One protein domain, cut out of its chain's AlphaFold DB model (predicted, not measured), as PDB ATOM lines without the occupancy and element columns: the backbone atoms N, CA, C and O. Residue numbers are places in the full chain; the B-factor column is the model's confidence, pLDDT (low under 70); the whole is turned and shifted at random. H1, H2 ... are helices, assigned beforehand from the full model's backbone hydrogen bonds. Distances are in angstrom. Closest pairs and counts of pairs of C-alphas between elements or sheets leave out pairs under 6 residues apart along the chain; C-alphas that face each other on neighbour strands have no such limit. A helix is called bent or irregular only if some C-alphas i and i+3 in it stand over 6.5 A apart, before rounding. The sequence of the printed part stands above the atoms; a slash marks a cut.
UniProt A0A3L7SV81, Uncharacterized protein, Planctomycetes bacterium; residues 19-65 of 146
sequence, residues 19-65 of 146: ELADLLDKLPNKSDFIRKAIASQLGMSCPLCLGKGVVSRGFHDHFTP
ATOM      1  N   GLU A  19     -40.293 -63.617   5.673       94.38
ATOM      2  CA  GLU A  19     -39.529 -64.250   4.595       94.38
ATOM      3  C   GLU A  19     -38.589 -63.257   3.896       94.38
ATOM      4  O   GLU A  19     -37.432 -63.580   3.622       94.38
ATOM      5  N   LEU A  20     -39.048 -62.024   3.657       89.12
ATOM      6  CA  LEU A  20     -38.228 -60.977   3.051       89.12
ATOM      7  C   LEU A  20     -37.130 -60.498   4.008       89.12
ATOM      8  O   LEU A  20     -36.001 -60.263   3.574       89.12
ATOM      9  N   ALA A  21     -37.431 -60.388   5.304       92.56
ATOM     10  CA  ALA A  21     -36.425 -60.070   6.316       92.56
ATOM     11  C   ALA A  21     -35.312 -61.132   6.351       92.56
ATOM     12  O   ALA A  21     -34.134 -60.784   6.264       92.56
ATOM     13  N   ASP A  22     -35.678 -62.416   6.364       94.88
ATOM     14  CA  ASP A  22     -34.728 -63.535   6.382       94.88
ATOM     15  C   ASP A  22     -33.848 -63.575   5.117       94.88
ATOM     16  O   ASP A  22     -32.686 -63.992   5.165       94.88
ATOM     17  N   LEU A  23     -34.374 -63.137   3.967       91.00
ATOM     18  CA  LEU A  23     -33.601 -62.990   2.729       91.00
ATOM     19  C   LEU A  23     -32.621 -61.816   2.797       91.00
ATOM     20  O   LEU A  23     -31.454 -61.975   2.433       91.00
ATOM     21  N   LEU A  24     -33.069 -60.654   3.280       89.06
ATOM     22  CA  LEU A  24     -32.207 -59.484   3.455       89.06
ATOM     23  C   LEU A  24     -31.092 -59.765   4.475       89.06
ATOM     24  O   LEU A  24     -29.967 -59.302   4.296       89.06
ATOM     25  N   ASP A  25     -31.362 -60.571   5.501       91.81
ATOM     26  CA  ASP A  25     -30.400 -60.970   6.535       91.81
ATOM     27  C   ASP A  25     -29.218 -61.790   6.012       91.81
ATOM     28  O   ASP A  25     -28.135 -61.741   6.596       91.81
ATOM     29  N   LYS A  26     -29.384 -62.464   4.871       93.19
ATOM     30  CA  LYS A  26     -28.319 -63.237   4.213       93.19
ATOM     31  C   LYS A  26     -27.377 -62.376   3.370       93.19
ATOM     32  O   LYS A  26     -26.360 -62.878   2.894       93.19
ATOM     33  N   LEU A  27     -27.702 -61.101   3.146       90.00
ATOM     34  CA  LEU A  27     -26.898 -60.225   2.301       90.00
ATOM     35  C   LEU A  27     -25.724 -59.613   3.079       90.00
ATOM     36  O   LEU A  27     -25.920 -59.093   4.179       90.00
ATOM     37  N   PRO A  28     -24.523 -59.548   2.478       86.88
ATOM     38  CA  PRO A  28     -23.349 -58.959   3.122       86.88
ATOM     39  C   PRO A  28     -23.509 -57.454   3.395       86.88
ATOM     40  O   PRO A  28     -22.898 -56.926   4.320       86.88
ATOM     41  N   ASN A  29     -24.336 -56.745   2.612       89.94
ATOM     42  CA  ASN A  29     -24.661 -55.336   2.841       89.94
ATOM     43  C   ASN A  29     -26.106 -55.009   2.428       89.94
ATOM     44  O   ASN A  29     -26.392 -54.686   1.273       89.94
ATOM     45  N   LYS A  30     -27.017 -55.051   3.405       90.38
ATOM     46  CA  LYS A  30     -28.458 -54.791   3.225       90.38
ATOM     47  C   LYS A  30     -28.725 -53.411   2.641       90.38
ATOM     48  O   LYS A  30     -29.484 -53.261   1.689       90.38
ATOM     49  N   SER A  31     -28.080 -52.392   3.202       85.88
ATOM     50  CA  SER A  31     -28.322 -51.003   2.825       85.88
ATOM     51  C   SER A  31     -27.853 -50.692   1.407       85.88
ATOM     52  O   SER A  31     -28.445 -49.831   0.763       85.88
ATOM     53  N   ASP A  32     -26.787 -51.331   0.921       84.69
ATOM     54  CA  ASP A  32     -26.333 -51.168  -0.466       84.69
ATOM     55  C   ASP A  32     -27.281 -51.852  -1.458       84.69
ATOM     56  O   ASP A  32     -27.698 -51.232  -2.437       84.69
ATOM     57  N   PHE A  33     -27.704 -53.084  -1.157       89.38
ATOM     58  CA  PHE A  33     -28.689 -53.796  -1.970       89.38
ATOM     59  C   PHE A  33     -30.007 -53.024  -2.072       89.38
ATOM     60  O   PHE A  33     -30.479 -52.764  -3.176       89.38
ATOM     61  N   ILE A  34     -30.565 -52.587  -0.938       87.31
ATOM     62  CA  ILE A  34     -31.829 -51.838  -0.899       87.31
ATOM     63  C   ILE A  34     -31.696 -50.517  -1.669       87.31
ATOM     64  O   ILE A  34     -32.580 -50.183  -2.454       87.31
ATOM     65  N   ARG A  35     -30.582 -49.784  -1.516       82.19
ATOM     66  CA  ARG A  35     -30.335 -48.555  -2.293       82.19
ATOM     67  C   ARG A  35     -30.319 -48.823  -3.793       82.19
ATOM     68  O   ARG A  35     -30.938 -48.065  -4.531       82.19
ATOM     69  N   LYS A  36     -29.643 -49.884  -4.239       77.25
ATOM     70  CA  LYS A  36     -29.572 -50.261  -5.658       77.25
ATOM     71  C   LYS A  36     -30.919 -50.726  -6.200       77.25
ATOM     72  O   LYS A  36     -31.305 -50.268  -7.266       77.25
ATOM     73  N   ALA A  37     -31.644 -51.561  -5.459       82.00
ATOM     74  CA  ALA A  37     -32.980 -52.017  -5.833       82.00
ATOM     75  C   ALA A  37     -33.934 -50.823  -5.983       82.00
ATOM     76  O   ALA A  37     -34.459 -50.583  -7.066       82.00
ATOM     77  N   ILE A  38     -34.030 -49.972  -4.958       79.38
ATOM     78  CA  ILE A  38     -34.851 -48.756  -4.996       79.38
ATOM     79  C   ILE A  38     -34.416 -47.829  -6.137       79.38
ATOM     80  O   ILE A  38     -35.264 -47.352  -6.884       79.38
ATOM     81  N   ALA A  39     -33.115 -47.590  -6.321       70.69
ATOM     82  CA  ALA A  39     -32.616 -46.768  -7.423       70.69
ATOM     83  C   ALA A  39     -32.910 -47.381  -8.801       70.69
ATOM     84  O   ALA A  39     -33.125 -46.638  -9.750       70.69
ATOM     85  N   SER A  40     -32.943 -48.708  -8.920       67.19
ATOM     86  CA  SER A  40     -33.287 -49.398 -10.166       67.19
ATOM     87  C   SER A  40     -34.786 -49.365 -10.465       67.19
ATOM     88  O   SER A  40     -35.166 -49.237 -11.623       67.19
ATOM     89  N   GLN A  41     -35.637 -49.413  -9.433       71.00
ATOM     90  CA  GLN A  41     -37.093 -49.324  -9.576       71.00
ATOM     91  C   GLN A  41     -37.604 -47.882  -9.716       71.00
ATOM     92  O   GLN A  41     -38.632 -47.660 -10.349       71.00
ATOM     93  N   LEU A  42     -36.922 -46.904  -9.112       68.88
ATOM     94  CA  LEU A  42     -37.307 -45.484  -9.140       68.88
ATOM     95  C   LEU A  42     -36.482 -44.647 -10.125       68.88
ATOM     96  O   LEU A  42     -36.786 -43.470 -10.347       68.88
ATOM     97  N   GLY A  43     -35.406 -45.215 -10.662       68.44
ATOM     98  CA  GLY A  43     -34.519 -44.548 -11.598       68.44
ATOM     99  C   GLY A  43     -35.147 -44.425 -12.978       68.44
ATOM    100  O   GLY A  43     -35.870 -45.303 -13.439       68.44
ATOM    101  N   MET A  44     -34.840 -43.324 -13.648       74.81
ATOM    102  CA  MET A  44     -35.106 -43.162 -15.073       74.81
ATOM    103  C   MET A  44     -33.870 -43.633 -15.844       74.81
ATOM    104  O   MET A  44     -32.743 -43.531 -15.347       74.81
ATOM    105  N   SER A  45     -34.057 -44.133 -17.065       81.75
ATOM    106  CA  SER A  45     -32.949 -44.466 -17.963       81.75
ATOM    107  C   SER A  45     -32.040 -43.251 -18.140       81.75
ATOM    108  O   SER A  45     -32.517 -42.159 -18.435       81.75
ATOM    109  N   CYS A  46     -30.736 -43.420 -17.964       84.81
ATOM    110  CA  CYS A  46     -29.783 -42.325 -18.064       84.81
ATOM    111  C   CYS A  46     -29.745 -41.772 -19.497       84.81
ATOM    112  O   CYS A  46     -29.331 -42.501 -20.408       84.81
ATOM    113  N   PRO A  47     -30.106 -40.491 -19.710       84.69
ATOM    114  CA  PRO A  47     -30.206 -39.930 -21.052       84.69
ATOM    115  C   PRO A  47     -28.827 -39.651 -21.679       84.69
ATOM    116  O   PRO A  47     -28.736 -39.471 -22.885       84.69
ATOM    117  N   LEU A  48     -27.746 -39.665 -20.883       84.81
ATOM    118  CA  LEU A  48     -26.370 -39.431 -21.347       84.81
ATOM    119  C   LEU A  48     -25.685 -40.690 -21.882       84.81
ATOM    120  O   LEU A  48     -24.913 -40.621 -22.828       84.81
ATOM    121  N   CYS A  49     -25.941 -41.846 -21.266       81.94
ATOM    122  CA  CYS A  49     -25.307 -43.110 -21.656       81.94
ATOM    123  C   CYS A  49     -26.214 -43.978 -22.536       81.94
ATOM    124  O   CYS A  49     -26.041 -45.195 -22.582       81.94
ATOM    125  N   LEU A  50     -27.202 -43.356 -23.191       74.75
ATOM    126  CA  LEU A  50     -28.150 -44.029 -24.083       74.75
ATOM    127  C   LEU A  50     -28.900 -45.175 -23.385       74.75
ATOM    128  O   LEU A  50     -29.092 -46.248 -23.944       74.75
ATOM    129  N   GLY A  51     -29.283 -44.968 -22.122       73.50
ATOM    130  CA  GLY A  51     -30.036 -45.959 -21.351       73.50
ATOM    131  C   GLY A  51     -29.223 -47.141 -20.809       73.50
ATOM    132  O   GLY A  51     -29.808 -48.005 -20.163       73.50
ATOM    133  N   LYS A  52     -27.890 -47.169 -20.970       80.69
ATOM    134  CA  LYS A  52     -27.014 -48.207 -20.374       80.69
ATOM    135  C   LYS A  52     -26.982 -48.194 -18.836       80.69
ATOM    136  O   LYS A  52     -26.479 -49.129 -18.222       80.69
ATOM    137  N   GLY A  53     -27.495 -47.142 -18.206       80.25
ATOM    138  CA  GLY A  53     -27.537 -46.974 -16.758       80.25
ATOM    139  C   GLY A  53     -28.822 -46.297 -16.297       80.25
ATOM    140  O   GLY A  53     -29.619 -45.828 -17.108       80.25
ATOM    141  N   VAL A  54     -28.996 -46.216 -14.980       84.06
ATOM    142  CA  VAL A  54     -30.130 -45.545 -14.334       84.06
ATOM    143  C   VAL A  54     -29.654 -44.312 -13.577       84.06
ATOM    144  O   VAL A  54     -28.571 -44.303 -12.991       84.06
ATOM    145  N   VAL A  55     -30.462 -43.259 -13.594       83.88
ATOM    146  CA  VAL A  55     -30.223 -42.011 -12.860       83.88
ATOM    147  C   VAL A  55     -31.460 -41.641 -12.057       83.88
ATOM    148  O   VAL A  55     -32.570 -42.095 -12.340       83.88
ATOM    149  N   SER A  56     -31.289 -40.785 -11.051       82.00
ATOM    150  CA  SER A  56     -32.436 -40.220 -10.346       82.00
ATOM    151  C   SER A  56     -33.307 -39.400 -11.305       82.00
ATOM    152  O   SER A  56     -32.808 -38.777 -12.245       82.00
ATOM    153  N   ARG A  57     -34.617 -39.357 -11.041       80.81
ATOM    154  CA  ARG A  57     -35.575 -38.568 -11.829       80.81
ATOM    155  C   ARG A  57     -35.143 -37.106 -11.991       80.81
ATOM    156  O   ARG A  57     -35.165 -36.597 -13.099       80.81
ATOM    157  N   GLY A  58     -34.659 -36.463 -10.926       81.31
ATOM    158  CA  GLY A  58     -34.189 -35.074 -10.999       81.31
ATOM    159  C   GLY A  58     -33.016 -34.871 -11.965       81.31
ATOM    160  O   GLY A  58     -32.971 -33.866 -12.666       81.31
ATOM    161  N   PHE A  59     -32.093 -35.834 -12.051       86.25
ATOM    162  CA  PHE A  59     -30.997 -35.784 -13.022       86.25
ATOM    163  C   PHE A  59     -31.518 -35.987 -14.447       86.25
ATOM    164  O   PHE A  59     -31.185 -35.220 -15.347       86.25
ATOM    165  N   HIS A  60     -32.376 -36.988 -14.650       87.50
ATOM    166  CA  HIS A  60     -33.015 -37.221 -15.942       87.50
ATOM    167  C   HIS A  60     -33.762 -35.977 -16.442       87.50
ATOM    168  O   HIS A  60     -33.529 -35.531 -17.565       87.50
ATOM    169  N   ASP A  61     -34.610 -35.386 -15.602       86.56
ATOM    170  CA  ASP A  61     -35.472 -34.263 -15.973       86.56
ATOM    171  C   ASP A  61     -34.667 -32.976 -16.210       86.56
ATOM    172  O   ASP A  61     -35.035 -32.169 -17.058       86.56
ATOM    173  N   HIS A  62     -33.532 -32.808 -15.524       89.62
ATOM    174  CA  HIS A  62     -32.627 -31.684 -15.755       89.62
ATOM    175  C   HIS A  62     -31.884 -31.788 -17.094       89.62
ATOM    176  O   HIS A  62     -31.798 -30.807 -17.832       89.62
ATOM    177  N   PHE A  63     -31.345 -32.966 -17.424       89.88
ATOM    178  CA  PHE A  63     -30.485 -33.126 -18.602       89.88
ATOM    179  C   PHE A  63     -31.246 -33.455 -19.890       89.88
ATOM    180  O   PHE A  63     -30.767 -33.121 -20.970       89.88
ATOM    181  N   THR A  64     -32.439 -34.049 -19.813       87.56
ATOM    182  CA  THR A  64     -33.230 -34.402 -21.009       87.56
ATOM    183  C   THR A  64     -33.524 -33.196 -21.919       87.56
ATOM    184  O   THR A  64     -33.295 -33.308 -23.125       87.56
ATOM    185  N   PRO A  65     -33.963 -32.024 -21.414       89.19
ATOM    186  CA  PRO A  65     -34.190 -30.848 -22.257       89.19
ATOM    187  C   PRO A  65     -32.905 -30.325 -22.905       89.19
ATOM    188  O   PRO A  65     -32.913 -29.986 -24.086       89.19
TER     189      PRO A  65
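What this domain is: This is residues 19 to 65 of the 146 residues of an uncharacterized protein of Planctomycetes bacterium (UniProt A0A3L7SV81). Three helices are strung one after another along a rod: short H1 at one end makes a corner with H2, H2 runs through the middle of the length, and H3 lies at the other end. Between H2 and H3 the chain swings out in a wide loop, residues 43 to 56, which lies beside H3 and is drawn together at its base by a short pairing. The printed part has 47 residues, with three named helices in the order H1, H2, H3 and no named strand, and its class is all helix. It is only just loose, close to extended, with a radius of gyration of the C-alphas of 13.9 A and spans of 43 by 16 by 14 A.

Where its parts are: Start at C-alpha 19, at (-39.529, -64.250, 4.595), where H1 begins; it takes residues 19 to 25 and measures 9.9 A from first to last C-alpha. Go on to C-alpha 30, at (-28.458, -54.791, 3.225), and you are at the first residue of H2, the longest helix, residues 30 to 42, which measures 17.8 A. H3 takes residues 57 to 65 and measures 13.0 A, ending at C-alpha 65, at (-34.190, -30.848, -22.257). H3 is irregular, but only just: C-alphas 62 and 65 are 6.7 A apart, and its line is a rough one.

How they stand to each other: Look first where H1 gives way to H2: the two are close but not clearly touching, and their closest C-alphas, those of Leu 24 and Lys 30, are 6.0 A apart. Their lines stand at a steep tilt of 60 degrees, and they run opposite ways. Further on, H2 and H3 are close but not clearly touching, with the C-alphas of Leu 42 and Arg 57 the closest at 7.6 A. They run the same way at a steep tilt of 38 degrees. H1 and H3 are apart. Inside the stretch from 43 to 56, find residues 44 to 45 paired antiparallel with residues 54 to 55. In H1 and H2 every O i to N i+4 pair is within hydrogen-bond range; in H3 it is 4 of 5.

The domain as a whole: The C-alphas farthest apart are those of Asp 22 and Pro 65, at 43.5 A. The printed part has no cut. The link from H1 to H2 is tight, with 4 residues, and the link from H2 to H3 is long, with 14. Residues 25 to 32, of which 30 to 32 belong to H2, stand free. The mean pLDDT of the printed part is 83.8; look for values under 70 at residue 40 and residues 42 to 43.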